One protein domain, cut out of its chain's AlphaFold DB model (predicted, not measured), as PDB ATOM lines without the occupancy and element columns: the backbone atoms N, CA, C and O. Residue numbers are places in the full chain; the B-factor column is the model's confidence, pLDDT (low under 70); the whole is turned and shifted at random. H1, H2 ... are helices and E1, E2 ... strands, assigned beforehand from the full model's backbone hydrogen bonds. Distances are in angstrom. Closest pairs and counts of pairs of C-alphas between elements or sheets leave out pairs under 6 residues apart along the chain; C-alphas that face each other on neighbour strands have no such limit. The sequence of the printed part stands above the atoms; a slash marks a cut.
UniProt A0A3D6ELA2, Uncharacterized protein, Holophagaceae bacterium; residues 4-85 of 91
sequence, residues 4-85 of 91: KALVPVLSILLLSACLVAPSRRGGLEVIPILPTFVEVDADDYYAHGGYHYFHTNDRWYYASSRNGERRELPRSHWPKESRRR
ATOM      1  N   LYS A   4      57.814-119.262 129.946       59.16
ATOM      2  CA  LYS A   4      56.346-119.187 130.013       59.16
ATOM      3  C   LYS A   4      55.744-119.854 131.258       59.16
ATOM      4  O   LYS A   4      54.677-119.444 131.695       59.16
ATOM      5  N   ALA A   5      56.420-120.845 131.842       61.09
ATOM      6  CA  ALA A   5      55.941-121.527 133.051       61.09
ATOM      7  C   ALA A   5      56.334-120.809 134.356       61.09
ATOM      8  O   ALA A   5      55.817-121.138 135.417       61.09
ATOM      9  N   LEU A   6      57.228-119.818 134.289       68.25
ATOM     10  CA  LEU A   6      57.774-119.156 135.476       68.25
ATOM     11  C   LEU A   6      56.743-118.231 136.141       68.25
ATOM     12  O   LEU A   6      56.643-118.185 137.362       68.25
ATOM     13  N   VAL A   7      55.934-117.553 135.326       71.31
ATOM     14  CA  VAL A   7      54.887-116.626 135.780       71.31
ATOM     15  C   VAL A   7      53.780-117.324 136.586       71.31
ATOM     16  O   VAL A   7      53.536-116.896 137.713       71.31
ATOM     17  N   PRO A   8      53.123-118.401 136.103       71.75
ATOM     18  CA  PRO A   8      52.060-119.049 136.877       71.75
ATOM     19  C   PRO A   8      52.576-119.704 138.167       71.75
ATOM     20  O   PRO A   8      51.881-119.678 139.181       71.75
ATOM     21  N   VAL A   9      53.802-120.237 138.162       75.56
ATOM     22  CA  VAL A   9      54.425-120.826 139.359       75.56
ATOM     23  C   VAL A   9      54.704-119.759 140.421       75.56
ATOM     24  O   VAL A   9      54.415-119.977 141.596       75.56
ATOM     25  N   LEU A  10      55.199-118.584 140.018       71.94
ATOM     26  CA  LEU A  10      55.448-117.473 140.936       71.94
ATOM     27  C   LEU A  10      54.147-116.957 141.573       71.94
ATOM     28  O   LEU A  10      54.116-116.708 142.775       71.94
ATOM     29  N   SER A  11      53.059-116.863 140.803       67.12
ATOM     30  CA  SER A  11      51.756-116.422 141.321       67.12
ATOM     31  C   SER A  11      51.205-117.351 142.407       67.12
ATOM     32  O   SER A  11      50.727-116.874 143.432       67.12
ATOM     33  N   ILE A  12      51.306-118.672 142.224       70.38
ATOM     34  CA  ILE A  12      50.838-119.657 143.217       70.38
ATOM     35  C   ILE A  12      51.684-119.586 144.499       70.38
ATOM     36  O   ILE A  12      51.142-119.665 145.600       70.38
ATOM     37  N   LEU A  13      53.000-119.384 144.369       65.44
ATOM     38  CA  LEU A  13      53.914-119.235 145.508       65.44
ATOM     39  C   LEU A  13      53.678-117.945 146.303       65.44
ATOM     40  O   LEU A  13      53.858-117.936 147.516       65.44
ATOM     41  N   LEU A  14      53.269-116.859 145.646       65.25
ATOM     42  CA  LEU A  14      52.938-115.605 146.330       65.25
ATOM     43  C   LEU A  14      51.604-115.694 147.089       65.25
ATOM     44  O   LEU A  14      51.458-115.081 148.142       65.25
ATOM     45  N   LEU A  15      50.647-116.484 146.592       62.62
ATOM     46  CA  LEU A  15      49.332-116.665 147.219       62.62
ATOM     47  C   LEU A  15      49.376-117.535 148.487       62.62
ATOM     48  O   LEU A  15      48.561-117.334 149.385       62.62
ATOM     49  N   SER A  16      50.325-118.471 148.600       60.88
ATOM     50  CA  SER A  16      50.464-119.331 149.789       60.88
ATOM     51  C   SER A  16      51.042-118.614 151.015       60.88
ATOM     52  O   SER A  16      50.994-119.156 152.119       60.88
ATOM     53  N   ALA A  17      51.557-117.394 150.850       62.28
ATOM     54  CA  ALA A  17      52.065-116.581 151.951       62.28
ATOM     55  C   ALA A  17      50.953-115.887 152.761       62.28
ATOM     56  O   ALA A  17      51.233-115.331 153.817       62.28
ATOM     57  N   CYS A  18      49.703-115.909 152.297       71.81
ATOM     58  CA  CYS A  18      48.601-115.213 152.952       71.81
ATOM     59  C   CYS A  18      47.933-116.102 154.010       71.81
ATOM     60  O   CYS A  18      47.314-117.114 153.673       71.81
ATOM     61  N   LEU A  19      47.990-115.715 155.289       73.69
ATOM     62  CA  LEU A  19      47.144-116.336 156.309       73.69
ATOM     63  C   LEU A  19      45.712-115.842 156.156       73.69
ATOM     64  O   LEU A  19      45.460-114.644 156.208       73.69
ATOM     65  N   VAL A  20      44.772-116.771 156.015       79.25
ATOM     66  CA  VAL A  20      43.351-116.456 155.885       79.25
ATOM     67  C   VAL A  20      42.611-116.983 157.107       79.25
ATOM     68  O   VAL A  20      42.753-118.154 157.459       79.25
ATOM     69  N   ALA A  21      41.817-116.135 157.755       73.81
ATOM     70  CA  ALA A  21      40.994-116.518 158.897       73.81
ATOM     71  C   ALA A  21      39.523-116.124 158.697       73.81
ATOM     72  O   ALA A  21      39.226-115.190 157.948       73.81
ATOM     73  N   PRO A  22      38.584-116.809 159.380       73.00
ATOM     74  CA  PRO A  22      37.189-116.393 159.408       73.00
ATOM     75  C   PRO A  22      37.068-114.977 159.979       73.00
ATOM     76  O   PRO A  22      37.502-114.723 161.109       73.00
ATOM     77  N   SER A  23      36.459-114.069 159.215       74.31
ATOM     78  CA  SER A  23      36.197-112.704 159.671       74.31
ATOM     79  C   SER A  23      34.965-112.660 160.571       74.31
ATOM     80  O   SER A  23      33.983-113.374 160.357       74.31
ATOM     81  N   ARG A  24      34.966-111.753 161.554       67.31
ATOM     82  CA  ARG A  24      33.791-111.507 162.412       67.31
ATOM     83  C   ARG A  24      32.590-110.943 161.647       67.31
ATOM     84  O   ARG A  24      31.472-111.075 162.131       67.31
ATOM     85  N   ARG A  25      32.796-110.323 160.478       69.69
ATOM     86  CA  ARG A  25      31.710-109.797 159.624       69.69
ATOM     87  C   ARG A  25      31.155-110.834 158.638       69.69
ATOM     88  O   ARG A  25      30.336-110.483 157.796       69.69
ATOM     89  N   GLY A  26      31.581-112.093 158.755       74.06
ATOM     90  CA  GLY A  26      31.317-113.134 157.766       74.06
ATOM     91  C   GLY A  26      32.352-113.112 156.639       74.06
ATOM     92  O   GLY A  26      32.905-112.068 156.299       74.06
ATOM     93  N   GLY A  27      32.635-114.286 156.077       79.94
ATOM     94  CA  GLY A  27      33.643-114.456 155.031       79.94
ATOM     95  C   GLY A  27      35.060-114.694 155.559       79.94
ATOM     96  O   GLY A  27      35.270-115.082 156.711       79.94
ATOM     97  N   LEU A  28      36.030-114.502 154.672       78.44
ATOM     98  CA  LEU A  28      37.445-114.774 154.892       78.44
ATOM     99  C   LEU A  28      38.236-113.469 154.828       78.44
ATOM    100  O   LEU A  28      37.995-112.641 153.952       78.44
ATOM    101  N   GLU A  29      39.188-113.300 155.737       78.88
ATOM    102  CA  GLU A  29      40.050-112.124 155.789       78.88
ATOM    103  C   GLU A  29      41.515-112.538 155.859       78.88
ATOM    104  O   GLU A  29      41.867-113.513 156.527       78.88
ATOM    105  N   VAL A  30      42.357-111.802 155.135       80.00
ATOM    106  CA  VAL A  30      43.802-112.015 155.143       80.00
ATOM    107  C   VAL A  30      44.388-111.292 156.344       80.00
ATOM    108  O   VAL A  30      44.283-110.072 156.456       80.00
ATOM    109  N   ILE A  31      45.021-112.047 157.233       79.50
ATOM    110  CA  ILE A  31      45.719-111.485 158.382       79.50
ATOM    111  C   ILE A  31      47.068-110.952 157.895       79.50
ATOM    112  O   ILE A  31      47.814-111.696 157.251       79.50
ATOM    113  N   PRO A  32      47.413-109.692 158.202       76.62
ATOM    114  CA  PRO A  32      48.684-109.129 157.787       76.62
ATOM    115  C   PRO A  32      49.855-109.909 158.395       76.62
ATOM    116  O   PRO A  32      49.869-110.206 159.595       76.62
ATOM    117  N   ILE A  33      50.865-110.188 157.570       80.00
ATOM    118  CA  ILE A  33      52.191-110.601 158.040       80.00
ATOM    119  C   ILE A  33      52.781-109.464 158.875       80.00
ATOM    120  O   ILE A  33      52.707-108.297 158.483       80.00
ATOM    121  N   LEU A  34      53.385-109.801 160.015       84.94
ATOM    122  CA  LEU A  34      54.111-108.809 160.795       84.94
ATOM    123  C   LEU A  34      55.337-108.306 160.019       84.94
ATOM    124  O   LEU A  34      56.022-109.101 159.368       84.94
ATOM    125  N   PRO A  35      55.656-107.000 160.095       81.06
ATOM    126  CA  PRO A  35      56.885-106.471 159.526       81.06
ATOM    127  C   PRO A  35      58.108-107.271 159.980       81.06
ATOM    128  O   PRO A  35      58.136-107.840 161.069       81.06
ATOM    129  N   THR A  36      59.153-107.296 159.149       79.62
ATOM    130  CA  THR A  36      60.370-108.078 159.444       79.62
ATOM    131  C   THR A  36      60.970-107.726 160.807       79.62
ATOM    132  O   THR A  36      61.451-108.614 161.509       79.62
ATOM    133  N   PHE A  37      60.884-106.449 161.176       80.62
ATOM    134  CA  PHE A  37      61.303-105.923 162.462       80.62
ATOM    135  C   PHE A  37      60.083-105.343 163.162       80.62
ATOM    136  O   PHE A  37      59.442-104.435 162.628       80.62
ATOM    137  N   VAL A  38      59.774-105.859 164.348       84.12
ATOM    138  CA  VAL A  38      58.731-105.290 165.202       84.12
ATOM    139  C   VAL A  38      59.379-104.791 166.477       84.12
ATOM    140  O   VAL A  38      59.989-105.550 167.233       84.12
ATOM    141  N   GLU A  39      59.242-103.492 166.705       81.50
ATOM    142  CA  GLU A  39      59.562-102.880 167.981       81.50
ATOM    143  C   GLU A  39      58.283-102.907 168.817       81.50
ATOM    144  O   GLU A  39      57.301-102.236 168.500       81.50
ATOM    145  N   VAL A  40      58.267-103.783 169.813       79.81
ATOM    146  CA  VAL A  40      57.138-103.959 170.716       79.81
ATOM    147  C   VAL A  40      57.268-102.931 171.829       79.81
ATOM    148  O   VAL A  40      58.333-102.817 172.449       79.81
ATOM    149  N   ASP A  41      56.197-102.177 172.067       73.56
ATOM    150  CA  ASP A  41      56.137-101.230 173.178       73.56
ATOM    151  C   ASP A  41      56.212-101.961 174.529       73.56
ATOM    152  O   ASP A  41      56.098-103.187 174.603       73.56
ATOM    153  N   ALA A  42      56.387-101.207 175.619       72.00
ATOM    154  CA  ALA A  42      56.538-101.751 176.973       72.00
ATOM    155  C   ALA A  42      55.388-102.689 177.406       72.00
ATOM    156  O   ALA A  42      55.595-103.560 178.246       72.00
ATOM    157  N   ASP A  43      54.211-102.547 176.790       79.44
ATOM    158  CA  ASP A  43      53.020-103.363 177.044       79.44
ATOM    159  C   ASP A  43      52.972-104.665 176.219       79.44
ATOM    160  O   ASP A  43      51.917-105.297 176.120       79.44
ATOM    161  N   ASP A  44      54.074-105.056 175.569       87.00
ATOM    162  CA  ASP A  44      54.142-106.234 174.699       87.00
ATOM    163  C   ASP A  44      53.091-106.209 173.560       87.00
ATOM    164  O   ASP A  44      52.578-107.237 173.103       87.00
ATOM    165  N   TYR A  45      52.759-105.004 173.094       89.06
ATOM    166  CA  TYR A  45      51.685-104.719 172.150       89.06
ATOM    167  C   TYR A  45      52.199-104.047 170.873       89.06
ATOM    168  O   TYR A  45      53.103-103.213 170.908       89.06
ATOM    169  N   TYR A  46      51.581-104.389 169.741       89.50
ATOM    170  CA  TYR A  46      51.857-103.783 168.442       89.50
ATOM    171  C   TYR A  46      50.583-103.714 167.586       89.50
ATOM    172  O   TYR A  46      49.830-104.681 167.517       89.50
ATOM    173  N   ALA A  47      50.322-102.587 166.919       89.25
ATOM    174  CA  ALA A  47      49.159-102.418 166.042       89.25
ATOM    175  C   ALA A  47      49.598-102.245 164.586       89.25
ATOM    176  O   ALA A  47      50.412-101.375 164.282       89.25
ATOM    177  N   HIS A  48      49.046-103.053 163.681       87.00
ATOM    178  CA  HIS A  48      49.418-103.025 162.269       87.00
ATOM    179  C   HIS A  48      48.297-103.557 161.377       87.00
ATOM    180  O   HIS A  48      47.628-104.523 161.724       87.00
ATOM    181  N   GLY A  49      48.073-102.920 160.224       83.31
ATOM    182  CA  GLY A  49      47.103-103.396 159.231       83.31
ATOM    183  C   GLY A  49      45.662-103.529 159.745       83.31
ATOM    184  O   GLY A  49      44.926-104.371 159.249       83.31
ATOM    185  N   GLY A  50      45.265-102.753 160.763       86.00
ATOM    186  CA  GLY A  50      43.946-102.872 161.404       86.00
ATOM    187  C   GLY A  50      43.831-104.011 162.428       86.00
ATOM    188  O   GLY A  50      42.763-104.205 163.001       86.00
ATOM    189  N   TYR A  51      44.925-104.727 162.688       90.06
ATOM    190  CA  TYR A  51      45.020-105.795 163.673       90.06
ATOM    191  C   TYR A  51      45.848-105.383 164.887       90.06
ATOM    192  O   TYR A  51      46.717-104.507 164.833       90.06
ATOM    193  N   HIS A  52      45.569-106.064 165.992       91.38
ATOM    194  CA  HIS A  52      46.247-105.906 167.268       91.38
ATOM    195  C   HIS A  52      47.058-107.161 167.558       91.38
ATOM    196  O   HIS A  52      46.494-108.253 167.607       91.38
ATOM    197  N   TYR A  53      48.355-106.999 167.777       91.94
ATOM    198  CA  TYR A  53      49.300-108.074 168.026       91.94
ATOM    199  C   TYR A  53      49.851-107.981 169.443       91.94
ATOM    200  O   TYR A  53      50.061-106.890 169.975       91.94
ATOM    201  N   PHE A  54      50.077-109.143 170.046       92.44
ATOM    202  CA  PHE A  54      50.525-109.279 171.427       92.44
ATOM    203  C   PHE A  54      51.659-110.294 171.489       92.44
ATOM    204  O   PHE A  54      51.532-111.384 170.925       92.44
ATOM    205  N   HIS A  55      52.737-109.957 172.190       90.94
ATOM    206  CA  HIS A  55      53.899-110.823 172.350       90.94
ATOM    207  C   HIS A  55      54.033-111.285 173.804       90.94
ATOM    208  O   HIS A  55      54.516-110.558 174.661       90.94
ATOM    209  N   THR A  56      53.609-112.508 174.114       88.75
ATOM    210  CA  THR A  56      53.661-113.038 175.487       88.75
ATOM    211  C   THR A  56      54.205-114.458 175.489       88.75
ATOM    212  O   THR A  56      53.879-115.240 174.598       88.75
ATOM    213  N   ASN A  57      55.047-114.791 176.473       87.88
ATOM    214  CA  ASN A  57      55.693-116.105 176.595       87.88
ATOM    215  C   ASN A  57      56.372-116.574 175.290       87.88
ATOM    216  O   ASN A  57      56.170-117.709 174.858       87.88
ATOM    217  N   ASP A  58      57.113-115.675 174.635       86.62
ATOM    218  CA  ASP A  58      57.804-115.906 173.353       86.62
ATOM    219  C   ASP A  58      56.897-116.388 172.210       86.62
ATOM    220  O   ASP A  58      57.334-117.072 171.279       86.62
ATOM    221  N   ARG A  59      55.610-116.041 172.278       91.25
ATOM    222  CA  ARG A  59      54.613-116.332 171.253       91.25
ATOM    223  C   ARG A  59      53.918-115.061 170.815       91.25
ATOM    224  O   ARG A  59      53.681-114.141 171.599       91.25
ATOM    225  N   TRP A  60      53.545-115.057 169.544       91.94
ATOM    226  CA  TRP A  60      52.746-113.999 168.957       91.94
ATOM    227  C   TRP A  60      51.281-114.388 168.926       91.94
ATOM    228  O   TRP A  60      50.925-115.501 168.545       91.94
ATOM    229  N   TYR A  61      50.435-113.436 169.284       92.06
ATOM    230  CA  TYR A  61      48.990-113.534 169.188       92.06
ATOM    231  C   TYR A  61      48.459-112.342 168.409       92.06
ATOM    232  O   TYR A  61      49.081-111.281 168.400       92.06
ATOM    233  N   TYR A  62      47.294-112.502 167.794       91.69
ATOM    234  CA  TYR A  62      46.595-111.424 167.107       91.69
ATOM    235  C   TYR A  62      45.111-111.395 167.483       91.69
ATOM    236  O   TYR A  62      44.527-112.406 167.884       91.69
ATOM    237  N   ALA A  63      44.498-110.224 167.346       89.88
ATOM    238  CA  ALA A  63      43.064-110.010 167.473       89.88
ATOM    239  C   ALA A  63      42.618-108.871 166.547       89.88
ATOM    240  O   ALA A  63      43.376-107.940 166.270       89.88
ATOM    241  N   SER A  64      41.360-108.905 166.108       87.62
ATOM    242  CA  SER A  64      40.752-107.826 165.311       87.62
ATOM    243  C   SER A  64      40.348-106.599 166.139       87.62
ATOM    244  O   SER A  64      39.916-105.591 165.593       87.62
ATOM    245  N   SER A  65      40.462-106.672 167.467       89.94
ATOM    246  CA  SER A  65      40.286-105.539 168.382       89.94
ATOM    247  C   SER A  65      41.185-105.716 169.605       89.94
ATOM    248  O   SER A  65      41.493-106.848 169.985       89.94
ATOM    249  N   ARG A  66      41.586-104.617 170.253       89.25
ATOM    250  CA  ARG A  66      42.529-104.644 171.388       89.25
ATOM    251  C   ARG A  66      42.072-105.523 172.563       89.25
ATOM    252  O   ARG A  66      42.902-106.162 173.202       89.25
ATOM    253  N   ASN A  67      40.762-105.581 172.807       90.00
ATOM    254  CA  ASN A  67      40.146-106.363 173.889       90.00
ATOM    255  C   ASN A  67      39.435-107.628 173.373       90.00
ATOM    256  O   ASN A  67      38.624-108.220 174.079       90.00
ATOM    257  N   GLY A  68      39.677-107.999 172.115       87.88
ATOM    258  CA  GLY A  68      39.037-109.142 171.480       87.88
ATOM    259  C   GLY A  68      39.642-110.480 171.893       87.88
ATOM    260  O   GLY A  68      40.667-110.559 172.568       87.88
ATOM    261  N   GLU A  69      39.006-111.550 171.417       89.44
ATOM    262  CA  GLU A  69      39.561-112.899 171.481       89.44
ATOM    263  C   GLU A  69      40.916-112.929 170.763       89.44
ATOM    264  O   GLU A  69      41.015-112.578 169.583       89.44
ATOM    265  N   ARG A  70      41.953-113.338 171.493       90.81
ATOM    266  CA  ARG A  70      43.308-113.482 170.967       90.81
ATOM    267  C   ARG A  70      43.476-114.873 170.385       90.81
ATOM    268  O   ARG A  70      43.130-115.861 171.027       90.81
ATOM    269  N   ARG A  71      44.066-114.949 169.201       90.06
ATOM    270  CA  ARG A  71      44.429-116.208 168.548       90.06
ATOM    271  C   ARG A  71      45.926-116.263 168.356       90.06
ATOM    272  O   ARG A  71      46.553-115.237 168.105       90.06
ATOM    273  N   GLU A  72      46.497-117.451 168.500       91.00
ATOM    274  CA  GLU A  72      47.926-117.644 168.270       91.00
ATOM    275  C   GLU A  72      48.241-117.372 166.797       91.00
ATOM    276  O   GLU A  72      47.556-117.852 165.888       91.00
ATOM    277  N   LEU A  73      49.261-116.551 166.569       89.31
ATOM    278  CA  LEU A  73      49.767-116.255 165.246       89.31
ATOM    279  C   LEU A  73      50.699-117.400 164.832       89.31
ATOM    280  O   LEU A  73      51.633-117.720 165.572       89.31
ATOM    281  N   PRO A  74      50.504-118.017 163.658       87.50
ATOM    282  CA  PRO A  74      51.409-119.048 163.172       87.50
ATOM    283  C   PRO A  74      52.839-118.526 163.036       87.50
ATOM    284  O   PRO A  74      53.054-117.397 162.596       87.50
ATOM    285  N   ARG A  75      53.826-119.375 163.347       85.56
ATOM    286  CA  ARG A  75      55.259-119.025 163.291       85.56
ATOM    287  C   ARG A  75      55.722-118.451 161.953       85.56
ATOM    288  O   ARG A  75      56.640-117.643 161.932       85.56
ATOM    289  N   SER A  76      55.084-118.834 160.849       82.38
ATOM    290  CA  SER A  76      55.377-118.287 159.518       82.38
ATOM    291  C   SER A  76      55.084-116.787 159.384       82.38
ATOM    292  O   SER A  76      55.610-116.157 158.477       82.38
ATOM    293  N   HIS A  77      54.253-116.231 160.269       85.69
ATOM    294  CA  HIS A  77      53.823-114.829 160.273       85.69
ATOM    295  C   HIS A  77      54.474-114.016 161.394       85.69
ATOM    296  O   HIS A  77      54.142-112.846 161.587       85.69
ATOM    297  N   TRP A  78      55.380-114.635 162.152       88.88
ATOM    298  CA  TRP A  78      56.144-113.939 163.175       88.88
ATOM    299  C   TRP A  78      57.118-112.958 162.516       88.88
ATOM    300  O   TRP A  78      57.592-113.206 161.402       88.88
ATOM    301  N   PRO A  79      57.457-111.855 163.200       88.75
ATOM    302  CA  PRO A  79      58.556-111.017 162.765       88.75
ATOM    303  C   PRO A  79      59.859-111.817 162.852       88.75
ATOM    304  O   PRO A  79      59.998-112.720 163.680       88.75
ATOM    305  N   LYS A  80      60.836-111.472 162.011       84.94
ATOM    306  CA  LYS A  80      62.161-112.106 162.084       84.94
ATOM    307  C   LYS A  80      62.919-111.664 163.328       84.94
ATOM    308  O   LYS A  80      63.687-112.443 163.878       84.94
ATOM    309  N   GLU A  81      62.697-110.426 163.757       83.00
ATOM    310  CA  GLU A  81      63.286-109.874 164.969       83.00
ATOM    311  C   GLU A  81      62.234-109.065 165.733       83.00
ATOM    312  O   GLU A  81      61.582-108.175 165.176       83.00
ATOM    313  N   SER A  82      62.075-109.377 167.019       81.75
ATOM    314  CA  SER A  82      61.268-108.608 167.959       81.75
ATOM    315  C   SER A  82      62.187-107.892 168.945       81.75
ATOM    316  O   SER A  82      63.001-108.509 169.632       81.75
ATOM    317  N   ARG A  83      62.078-106.565 169.015       79.94
ATOM    318  CA  ARG A  83      62.798-105.755 170.005       79.94
ATOM    319  C   ARG A  83      61.806-105.209 171.010       79.94
ATOM    320  O   ARG A  83      60.785-104.661 170.616       79.94
ATOM    321  N   ARG A  84      62.107-105.336 172.300       72.69
ATOM    322  CA  ARG A  84      61.316-104.701 173.360       72.69
ATOM    323  C   ARG A  84      61.851-103.297 173.604       72.69
ATOM    324  O   ARG A  84      63.009-103.141 174.004       72.69
ATOM    325  N   ARG A  85      61.020-102.273 173.408       67.25
ATOM    326  CA  ARG A  85      61.361-100.917 173.846       67.25
ATOM    327  C   ARG A  85      61.312-100.843 175.362       67.25
ATOM    328  O   ARG A  85      60.316-101.196 175.978       67.25
TER     329      ARG A  85
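What this domain is: This is residues 4 to 85 of the 91 residues of an uncharacterized protein of Holophagaceae bacterium (UniProt A0A3D6ELA2). A small twisted sheet of three strands, E4 to E6, forms a body with the short strand pair E3 and E7 next to E4; the hairpin E1 and E2 lies between this body and H1, a helix that sticks out as a free arm and makes much of the length. The 82 printed residues hold one named helix and seven named strands, in the order H1 E1 E2 E3 E4 E5 E6 E7, of mixed class. The sheet E4 - E5 - E6 is antiparallel, as is E1 - E2, while E3 and E7 are parallel. The whole is loose and elongated, with a radius of gyration of the C-alphas of 14.6 A and spans of 50 by 32 by 18 A.

Where its parts are: Find C-alpha 51 at (45.020, -105.795, 163.673), where E5, residues 51 to 56, begins its 16.3 A. Beside it are E4, residues 45 to 48, and E6, residues 59 to 63, 13.7 A long. E3 is residues 37 to 40, and E7, residues 81 to 84, ends at (61.316, -104.701, 173.360). E1 is residues 19 to 22 and E2 residues 28 to 31. H1, residues 4 to 15, runs 18.8 A from (56.346, -119.187, 130.013).

How they stand to each other: E4, E5 and E6 form a meander, each strand the antiparallel neighbour of the one before; look for N 46 and O 53 at 2.9 A or N 53 and O 46 at 2.8 A between E4 and E5, and N 54 and O 61 at 2.9 A between E5 and E6, each within hydrogen-bond range. Residues 71 to 72 pair antiparallel with 61 to 62 of E6. The closest C-alphas of E3 and E4 are those of Val 40 and Tyr 46, 5.8 A apart. E3 and E7 show N 40 and O 83 at 2.8 A; the hairpin E1 and E2 shows N 31 and O 19 at 2.8 A. H1 is not on the sheet, and 6 of its 8 O i to N i+4 pairs are within hydrogen-bond range.

The domain as a whole: The C-alphas of Lys 4 and Ala 42, 50.1 A apart, are the farthest. Residues 4 to 16 stand free. The printed part has no cut; E6 to E7 is a long link. Confidence is under 70 at residues 4 to 6, 11, 13 to 17, 24 to 25 and 85.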